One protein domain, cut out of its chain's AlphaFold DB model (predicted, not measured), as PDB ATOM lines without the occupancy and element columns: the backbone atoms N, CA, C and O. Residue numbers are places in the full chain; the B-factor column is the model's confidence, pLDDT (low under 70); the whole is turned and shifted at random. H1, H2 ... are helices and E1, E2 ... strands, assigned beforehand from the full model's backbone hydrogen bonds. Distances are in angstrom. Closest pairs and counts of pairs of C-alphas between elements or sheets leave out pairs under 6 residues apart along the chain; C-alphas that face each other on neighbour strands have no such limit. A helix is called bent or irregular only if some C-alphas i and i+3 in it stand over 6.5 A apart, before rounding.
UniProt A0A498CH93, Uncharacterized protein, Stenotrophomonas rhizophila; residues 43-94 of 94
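This is residues 43 to 94 of the 94 residues of an uncharacterized protein of Stenotrophomonas rhizophila (UniProt A0A498CH93). A small, strongly twisted sheet of three strands curls round a single helix, H1, and the loop between E1 and E2 makes one end of the long axis. The printed part has 52 residues, with three named strands and one named helix in the order E1, E2, H1, E3. The sheet runs E2, E1, E3, all antiparallel, and the class is mixed, helices and strands. The whole is compact, with a radius of gyration of the C-alphas of 10.2 A, and elongated in outline, spanning 30 by 17 by 15 A.

E1, residues 43 to 51, begins at C-alpha 43 (51.200, 52.597, 70.731), bends by 80 degrees at residue 48 and measures 20.3 A. E2, residues 62 to 67, measures 15.6 A. H1, residues 70 to 81, measures 17.1 A and is irregular, but only just: C-alphas 71 and 74 are 6.7 A apart. E3, residues 85 to 93, measures 18.8 A, bends by 53 degrees at residue 89 and ends at C-alpha 93 (55.903, 55.832, 68.078).

E1 is the inner strand. E1 and E2 form a hairpin, their directions 128 degrees apart, with N 44 and O 65 at 2.8 A. E1 and E3 are antiparallel at 150 degrees, with N 47 and O 89 at 2.8 A. H1 is on one face of the sheet, giving two layers, a helix layer and a sheet layer. Its closest C-alphas to E2 are Ile 73 and Cys 67, 6.0 A; to E3, Ala 74 and Val 85, 5.9 A. E2, H1 and E3 form a split strand-helix-strand unit, two strands of one sheet joined through a helix, with E1 between them in the sheet, and its crossover is right-handed. In H1, 6 of 8 O i to N i+4 pairs are within hydrogen-bond range.

The C-alphas farthest apart, those of Gln 56 and Ala 68, are 30.1 A apart. The printed part has no cut and no long link. Mean pLDDT of the printed part is 73.4; residues 52 to 60, 68 to 71 and 93 to 94 are under 70.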
ATOM      1  N   ILE A  43      50.380  53.604  70.070       75.62
ATOM      2  CA  ILE A  43      51.200  52.597  70.731       75.62
ATOM      3  C   ILE A  43      52.590  53.188  70.910       75.62
ATOM      4  O   ILE A  43      53.293  53.474  69.947       75.62
ATOM      5  N   TYR A  44      53.003  53.340  72.160       79.31
ATOM      6  CA  TYR A  44      54.324  53.834  72.503       79.31
ATOM      7  C   TYR A  44      55.161  52.696  73.047       79.31
ATOM      8  O   TYR A  44      54.783  52.021  74.010       79.31
ATOM      9  N   ARG A  45      56.335  52.500  72.455       78.19
ATOM     10  CA  ARG A  45      57.368  51.666  73.056       78.19
ATOM     11  C   ARG A  45      58.292  52.563  73.855       78.19
ATOM     12  O   ARG A  45      58.965  53.424  73.292       78.19
ATOM     13  N   VAL A  46      58.326  52.360  75.163       81.19
ATOM     14  CA  VAL A  46      59.203  53.086  76.083       81.19
ATOM     15  C   VAL A  46      60.333  52.189  76.564       81.19
ATOM     16  O   VAL A  46      60.157  50.982  76.735       81.19
ATOM     17  N   ARG A  47      61.501  52.782  76.792       81.69
ATOM     18  CA  ARG A  47      62.682  52.128  77.351       81.69
ATOM     19  C   ARG A  47      63.318  52.986  78.444       81.69
ATOM     20  O   ARG A  47      63.024  54.170  78.567       81.69
ATOM     21  N   GLY A  48      64.217  52.383  79.217       77.50
ATOM     22  CA  GLY A  48      64.954  53.079  80.275       77.50
ATOM     23  C   GLY A  48      64.049  53.603  81.390       77.50
ATOM     24  O   GLY A  48      64.344  54.641  81.962       77.50
ATOM     25  N   ILE A  49      62.941  52.909  81.663       80.19
ATOM     26  CA  ILE A  49      61.933  53.353  82.626       80.19
ATOM     27  C   ILE A  49      62.548  53.387  84.033       80.19
ATOM     28  O   ILE A  49      62.999  52.363  84.553       80.19
ATOM     29  N   CYS A  50      62.561  54.572  84.636       78.38
ATOM     30  CA  CYS A  50      62.947  54.826  86.014       78.38
ATOM     31  C   CYS A  50      61.686  54.840  86.884       78.38
ATOM     32  O   CYS A  50      60.772  55.632  86.653       78.38
ATOM     33  N   TRP A  51      61.624  53.952  87.871       81.56
ATOM     34  CA  TRP A  51      60.455  53.772  88.730       81.56
ATOM     35  C   TRP A  51      60.690  54.393  90.106       81.56
ATOM     36  O   TRP A  51      61.752  54.198  90.699       81.56
ATOM     37  N   ALA A  52      59.674  55.079  90.631       69.56
ATOM     38  CA  ALA A  52      59.732  55.754  91.919       69.56
ATOM     39  C   ALA A  52      59.714  54.739  93.056       69.56
ATOM     40  O   ALA A  52      58.721  54.044  93.286       69.56
ATOM     41  N   GLY A  53      60.813  54.688  93.799       66.81
ATOM     42  CA  GLY A  53      60.997  53.759  94.904       66.81
ATOM     43  C   GLY A  53      61.759  52.528  94.447       66.81
ATOM     44  O   GLY A  53      61.194  51.608  93.861       66.81
ATOM     45  N   GLU A  54      63.056  52.518  94.755       61.16
ATOM     46  CA  GLU A  54      63.905  51.339  94.630       61.16
ATOM     47  C   GLU A  54      63.206  50.127  95.267       61.16
ATOM     48  O   GLU A  54      63.012  50.054  96.482       61.16
ATOM     49  N   GLY A  55      62.792  49.183  94.425       49.81
ATOM     50  CA  GLY A  55      62.020  48.020  94.833       49.81
ATOM     51  C   GLY A  55      62.345  46.834  93.945       49.81
ATOM     52  O   GLY A  55      61.599  46.515  93.029       49.81
ATOM     53  N   GLN A  56      63.498  46.213  94.200       54.59
ATOM     54  CA  GLN A  56      63.967  44.958  93.608       54.59
ATOM     55  C   GLN A  56      62.831  43.970  93.295       54.59
ATOM     56  O   GLN A  56      62.306  43.307  94.188       54.59
ATOM     57  N   GLY A  57      62.534  43.795  92.008       50.81
ATOM     58  CA  GLY A  57      61.712  42.678  91.559       50.81
ATOM     59  C   GLY A  57      61.112  42.846  90.172       50.81
ATOM     60  O   GLY A  57      59.906  42.990  90.054       50.81
ATOM     61  N   VAL A  58      61.928  42.730  89.116       58.94
ATOM     62  CA  VAL A  58      61.453  42.359  87.761       58.94
ATOM     63  C   VAL A  58      60.665  43.442  86.995       58.94
ATOM     64  O   VAL A  58      60.091  43.151  85.949       58.94
ATOM     65  N   LEU A  59      60.678  44.711  87.417       67.38
ATOM     66  CA  LEU A  59      60.096  45.767  86.579       67.38
ATOM     67  C   LEU A  59      60.868  45.878  85.253       67.38
ATOM     68  O   LEU A  59      62.103  45.960  85.262       67.38
ATOM     69  N   PRO A  60      60.169  45.822  84.108       69.94
ATOM     70  CA  PRO A  60      60.828  45.832  82.822       69.94
ATOM     71  C   PRO A  60      61.408  47.220  82.557       69.94
ATOM     72  O   PRO A  60      60.779  48.248  82.801       69.94
ATOM     73  N   SER A  61      62.628  47.242  82.029       74.25
ATOM     74  CA  SER A  61      63.254  48.459  81.515       74.25
ATOM     75  C   SER A  61      62.734  48.836  80.125       74.25
ATOM     76  O   SER A  61      63.130  49.874  79.606       74.25
ATOM     77  N   GLU A  62      61.865  48.017  79.526       78.56
ATOM     78  CA  GLU A  62      61.203  48.254  78.244       78.56
ATOM     79  C   GLU A  62      59.738  47.801  78.316       78.56
ATOM     80  O   GLU A  62      59.461  46.662  78.691       78.56
ATOM     81  N   ALA A  63      58.800  48.667  77.935       78.06
ATOM     82  CA  ALA A  63      57.374  48.358  77.932       78.06
ATOM     83  C   ALA A  63      56.685  48.930  76.689       78.06
ATOM     84  O   ALA A  63      57.092  49.956  76.142       78.06
ATOM     85  N   VAL A  64      55.633  48.248  76.240       79.88
ATOM     86  CA  VAL A  64      54.750  48.718  75.168       79.88
ATOM     87  C   VAL A  64      53.439  49.144  75.805       79.88
ATOM     88  O   VAL A  64      52.826  48.366  76.534       79.88
ATOM     89  N   VAL A  65      53.026  50.376  75.540       75.69
ATOM     90  CA  VAL A  65      51.903  51.035  76.201       75.69
ATOM     91  C   VAL A  65      50.966  51.609  75.150       75.69
ATOM     92  O   VAL A  65      51.404  52.283  74.221       75.69
ATOM     93  N   GLN A  66      49.670  51.342  75.300       74.56
ATOM     94  CA  GLN A  66      48.628  51.938  74.467       74.56
ATOM     95  C   GLN A  66      48.006  53.121  75.198       74.56
ATOM     96  O   GLN A  66      47.331  52.925  76.206       74.56
ATOM     97  N   CYS A  67      48.190  54.328  74.665       73.44
ATOM     98  CA  CYS A  67      47.714  55.562  75.287       73.44
ATOM     99  C   CYS A  67      47.135  56.533  74.271       73.44
ATOM    100  O   CYS A  67      47.531  56.542  73.112       73.44
ATOM    101  N   ALA A  68      46.241  57.416  74.724       68.44
ATOM    102  CA  ALA A  68      45.718  58.500  73.891       68.44
ATOM    103  C   ALA A  68      46.807  59.505  73.455       68.44
ATOM    104  O   ALA A  68      46.615  60.258  72.502       68.44
ATOM    105  N   GLY A  69      47.950  59.515  74.146       69.00
ATOM    106  CA  GLY A  69      49.106  60.329  73.810       69.00
ATOM    107  C   GLY A  69      50.247  60.170  74.819       69.00
ATOM    108  O   GLY A  69      50.118  59.432  75.800       69.00
ATOM    109  N   PRO A  70      51.362  60.891  74.615       66.50
ATOM    110  CA  PRO A  70      52.565  60.748  75.428       66.50
ATOM    111  C   PRO A  70      52.387  61.186  76.887       66.50
ATOM    112  O   PRO A  70      53.099  60.708  77.765       66.50
ATOM    113  N   ASN A  71      51.419  62.063  77.161       69.88
ATOM    114  CA  ASN A  71      51.118  62.524  78.515       69.88
ATOM    115  C   ASN A  71      50.393  61.459  79.360       69.88
ATOM    116  O   ASN A  71      50.480  61.483  80.582       69.88
ATOM    117  N   ASP A  72      49.716  60.511  78.710       79.00
ATOM    118  CA  ASP A  72      49.012  59.402  79.354       79.00
ATOM    119  C   ASP A  72      49.915  58.169  79.532       79.00
ATOM    120  O   ASP A  72      49.518  57.205  80.178       79.00
ATOM    121  N   ILE A  73      51.135  58.168  78.973       77.75
ATOM    122  CA  ILE A  73      52.072  57.034  79.079       77.75
ATOM    123  C   ILE A  73      52.433  56.757  80.540       77.75
ATOM    124  O   ILE A  73      52.412  55.606  80.967       77.75
ATOM    125  N   ALA A  74      52.753  57.801  81.309       77.56
ATOM    126  CA  ALA A  74      53.121  57.654  82.716       77.56
ATOM    127  C   ALA A  74      51.967  57.074  83.547       77.56
ATOM    128  O   ALA A  74      52.194  56.209  84.394       77.56
ATOM    129  N   ASP A  75      50.739  57.520  83.276       80.12
ATOM    130  CA  ASP A  75      49.529  57.052  83.954       80.12
ATOM    131  C   ASP A  75      49.237  55.589  83.601       80.12
ATOM    132  O   ASP A  75      49.110  54.757  84.493       80.12
ATOM    133  N   ALA A  76      49.282  55.229  82.315       80.69
ATOM    134  CA  ALA A  76      49.046  53.859  81.870       80.69
ATOM    135  C   ALA A  76      50.129  52.872  82.324       80.69
ATOM    136  O   ALA A  76      49.811  51.735  82.673       80.69
ATOM    137  N   LEU A  77      51.402  53.282  82.351       78.00
ATOM    138  CA  LEU A  77      52.476  52.480  82.945       78.00
ATOM    139  C   LEU A  77      52.233  52.271  84.433       78.00
ATOM    140  O   LEU A  77      52.375  51.150  84.922       78.00
ATOM    141  N   SER A  78      51.851  53.337  85.135       78.06
ATOM    142  CA  SER A  78      51.618  53.278  86.572       78.06
ATOM    143  C   SER A  78      50.395  52.441  86.928       78.06
ATOM    144  O   SER A  78      50.448  51.692  87.897       78.06
ATOM    145  N   ASP A  79      49.333  52.498  86.127       79.44
ATOM    146  CA  ASP A  79      48.144  51.656  86.269       79.44
ATOM    147  C   ASP A  79      48.463  50.184  85.966       79.44
ATOM    148  O   ASP A  79      48.166  49.296  86.764       79.44
ATOM    149  N   THR A  80      49.177  49.925  84.864       78.06
ATOM    150  CA  THR A  80      49.529  48.565  84.423       78.06
ATOM    151  C   THR A  80      50.461  47.863  85.408       78.06
ATOM    152  O   THR A  80      50.297  46.675  85.692       78.06
ATOM    153  N   HIS A  81      51.466  48.579  85.912       70.62
ATOM    154  CA  HIS A  81      52.506  48.010  86.769       70.62
ATOM    155  C   HIS A  81      52.279  48.281  88.262       70.62
ATOM    156  O   HIS A  81      52.984  47.710  89.095       70.62
ATOM    157  N   GLY A  82      51.297  49.113  88.615       72.50
ATOM    158  CA  GLY A  82      51.006  49.507  89.994       72.50
ATOM    159  C   GLY A  82      52.107  50.352  90.642       72.50
ATOM    160  O   GLY A  82      52.185  50.400  91.870       72.50
ATOM    161  N   TRP A  83      52.980  50.975  89.844       77.75
ATOM    162  CA  TRP A  83      54.179  51.673  90.312       77.75
ATOM    163  C   TRP A  83      54.342  53.023  89.627       77.75
ATOM    164  O   TRP A  83      54.173  53.120  88.421       77.75
ATOM    165  N   LEU A  84      54.707  54.065  90.372       77.44
ATOM    166  CA  LEU A  84      54.900  55.393  89.789       77.44
ATOM    167  C   LEU A  84      56.150  55.423  88.903       77.44
ATOM    168  O   LEU A  84      57.219  54.984  89.325       77.44
ATOM    169  N   VAL A  85      56.024  55.972  87.696       75.00
ATOM    170  CA  VAL A  85      57.160  56.244  86.805       75.00
ATOM    171  C   VAL A  85      57.755  57.614  87.149       75.00
ATOM    172  O   VAL A  85      57.037  58.611  87.135       75.00
ATOM    173  N   GLU A  86      59.052  57.675  87.459       79.44
ATOM    174  CA  GLU A  86      59.783  58.944  87.635       79.44
ATOM    175  C   GLU A  86      60.247  59.515  86.300       79.44
ATOM    176  O   GLU A  86      60.125  60.715  86.069       79.44
ATOM    177  N   ASP A  87      60.789  58.660  85.433       78.81
ATOM    178  CA  ASP A  87      61.363  59.058  84.150       78.81
ATOM    179  C   ASP A  87      61.260  57.906  83.145       78.81
ATOM    180  O   ASP A  87      61.292  56.735  83.525       78.81
ATOM    181  N   PHE A  88      61.095  58.211  81.861       81.38
ATOM    182  CA  PHE A  88      61.044  57.204  80.804       81.38
ATOM    183  C   PHE A  88      61.458  57.806  79.464       81.38
ATOM    184  O   PHE A  88      61.172  58.966  79.169       81.38
ATOM    185  N   GLU A  89      62.080  56.994  78.611       81.50
ATOM    186  CA  GLU A  89      62.438  57.397  77.254       81.50
ATOM    187  C   GLU A  89      61.496  56.729  76.249       81.50
ATOM    188  O   GLU A  89      61.388  55.503  76.195       81.50
ATOM    189  N   ILE A  90      60.816  57.524  75.424       78.31
ATOM    190  CA  ILE A  90      60.013  56.996  74.316       78.31
ATOM    191  C   ILE A  90      60.975  56.576  73.203       78.31
ATOM    192  O   ILE A  90      61.688  57.405  72.641       78.31
ATOM    193  N   TYR A  91      61.013  55.277  72.914       76.19
ATOM    194  CA  TYR A  91      61.892  54.692  71.908       76.19
ATOM    195  C   TYR A  91      61.270  54.713  70.511       76.19
ATOM    196  O   TYR A  91      61.968  55.001  69.541       76.19
ATOM    197  N   GLU A  92      59.975  54.409  70.404       70.06
ATOM    198  CA  GLU A  92      59.277  54.303  69.120       70.06
ATOM    199  C   GLU A  92      57.796  54.695  69.265       70.06
ATOM    200  O   GLU A  92      57.136  54.292  70.228       70.06
ATOM    201  N   ASP A  93      57.315  55.497  68.312       61.91
ATOM    202  CA  ASP A  93      55.903  55.832  68.078       61.91
ATOM    203  C   ASP A  93      55.414  54.916  66.945       61.91
ATOM    204  O   ASP A  93      55.956  54.981  65.837       61.91
ATOM    205  N   LEU A  94      54.503  53.991  67.268       57.84
ATOM    206  CA  LEU A  94      54.019  52.912  66.391       57.84
ATOM    207  C   LEU A  94      52.581  53.143  65.921       57.84
ATOM    208  O   LEU A  94      51.712  53.468  66.767       57.84
TER     209      LEU A  94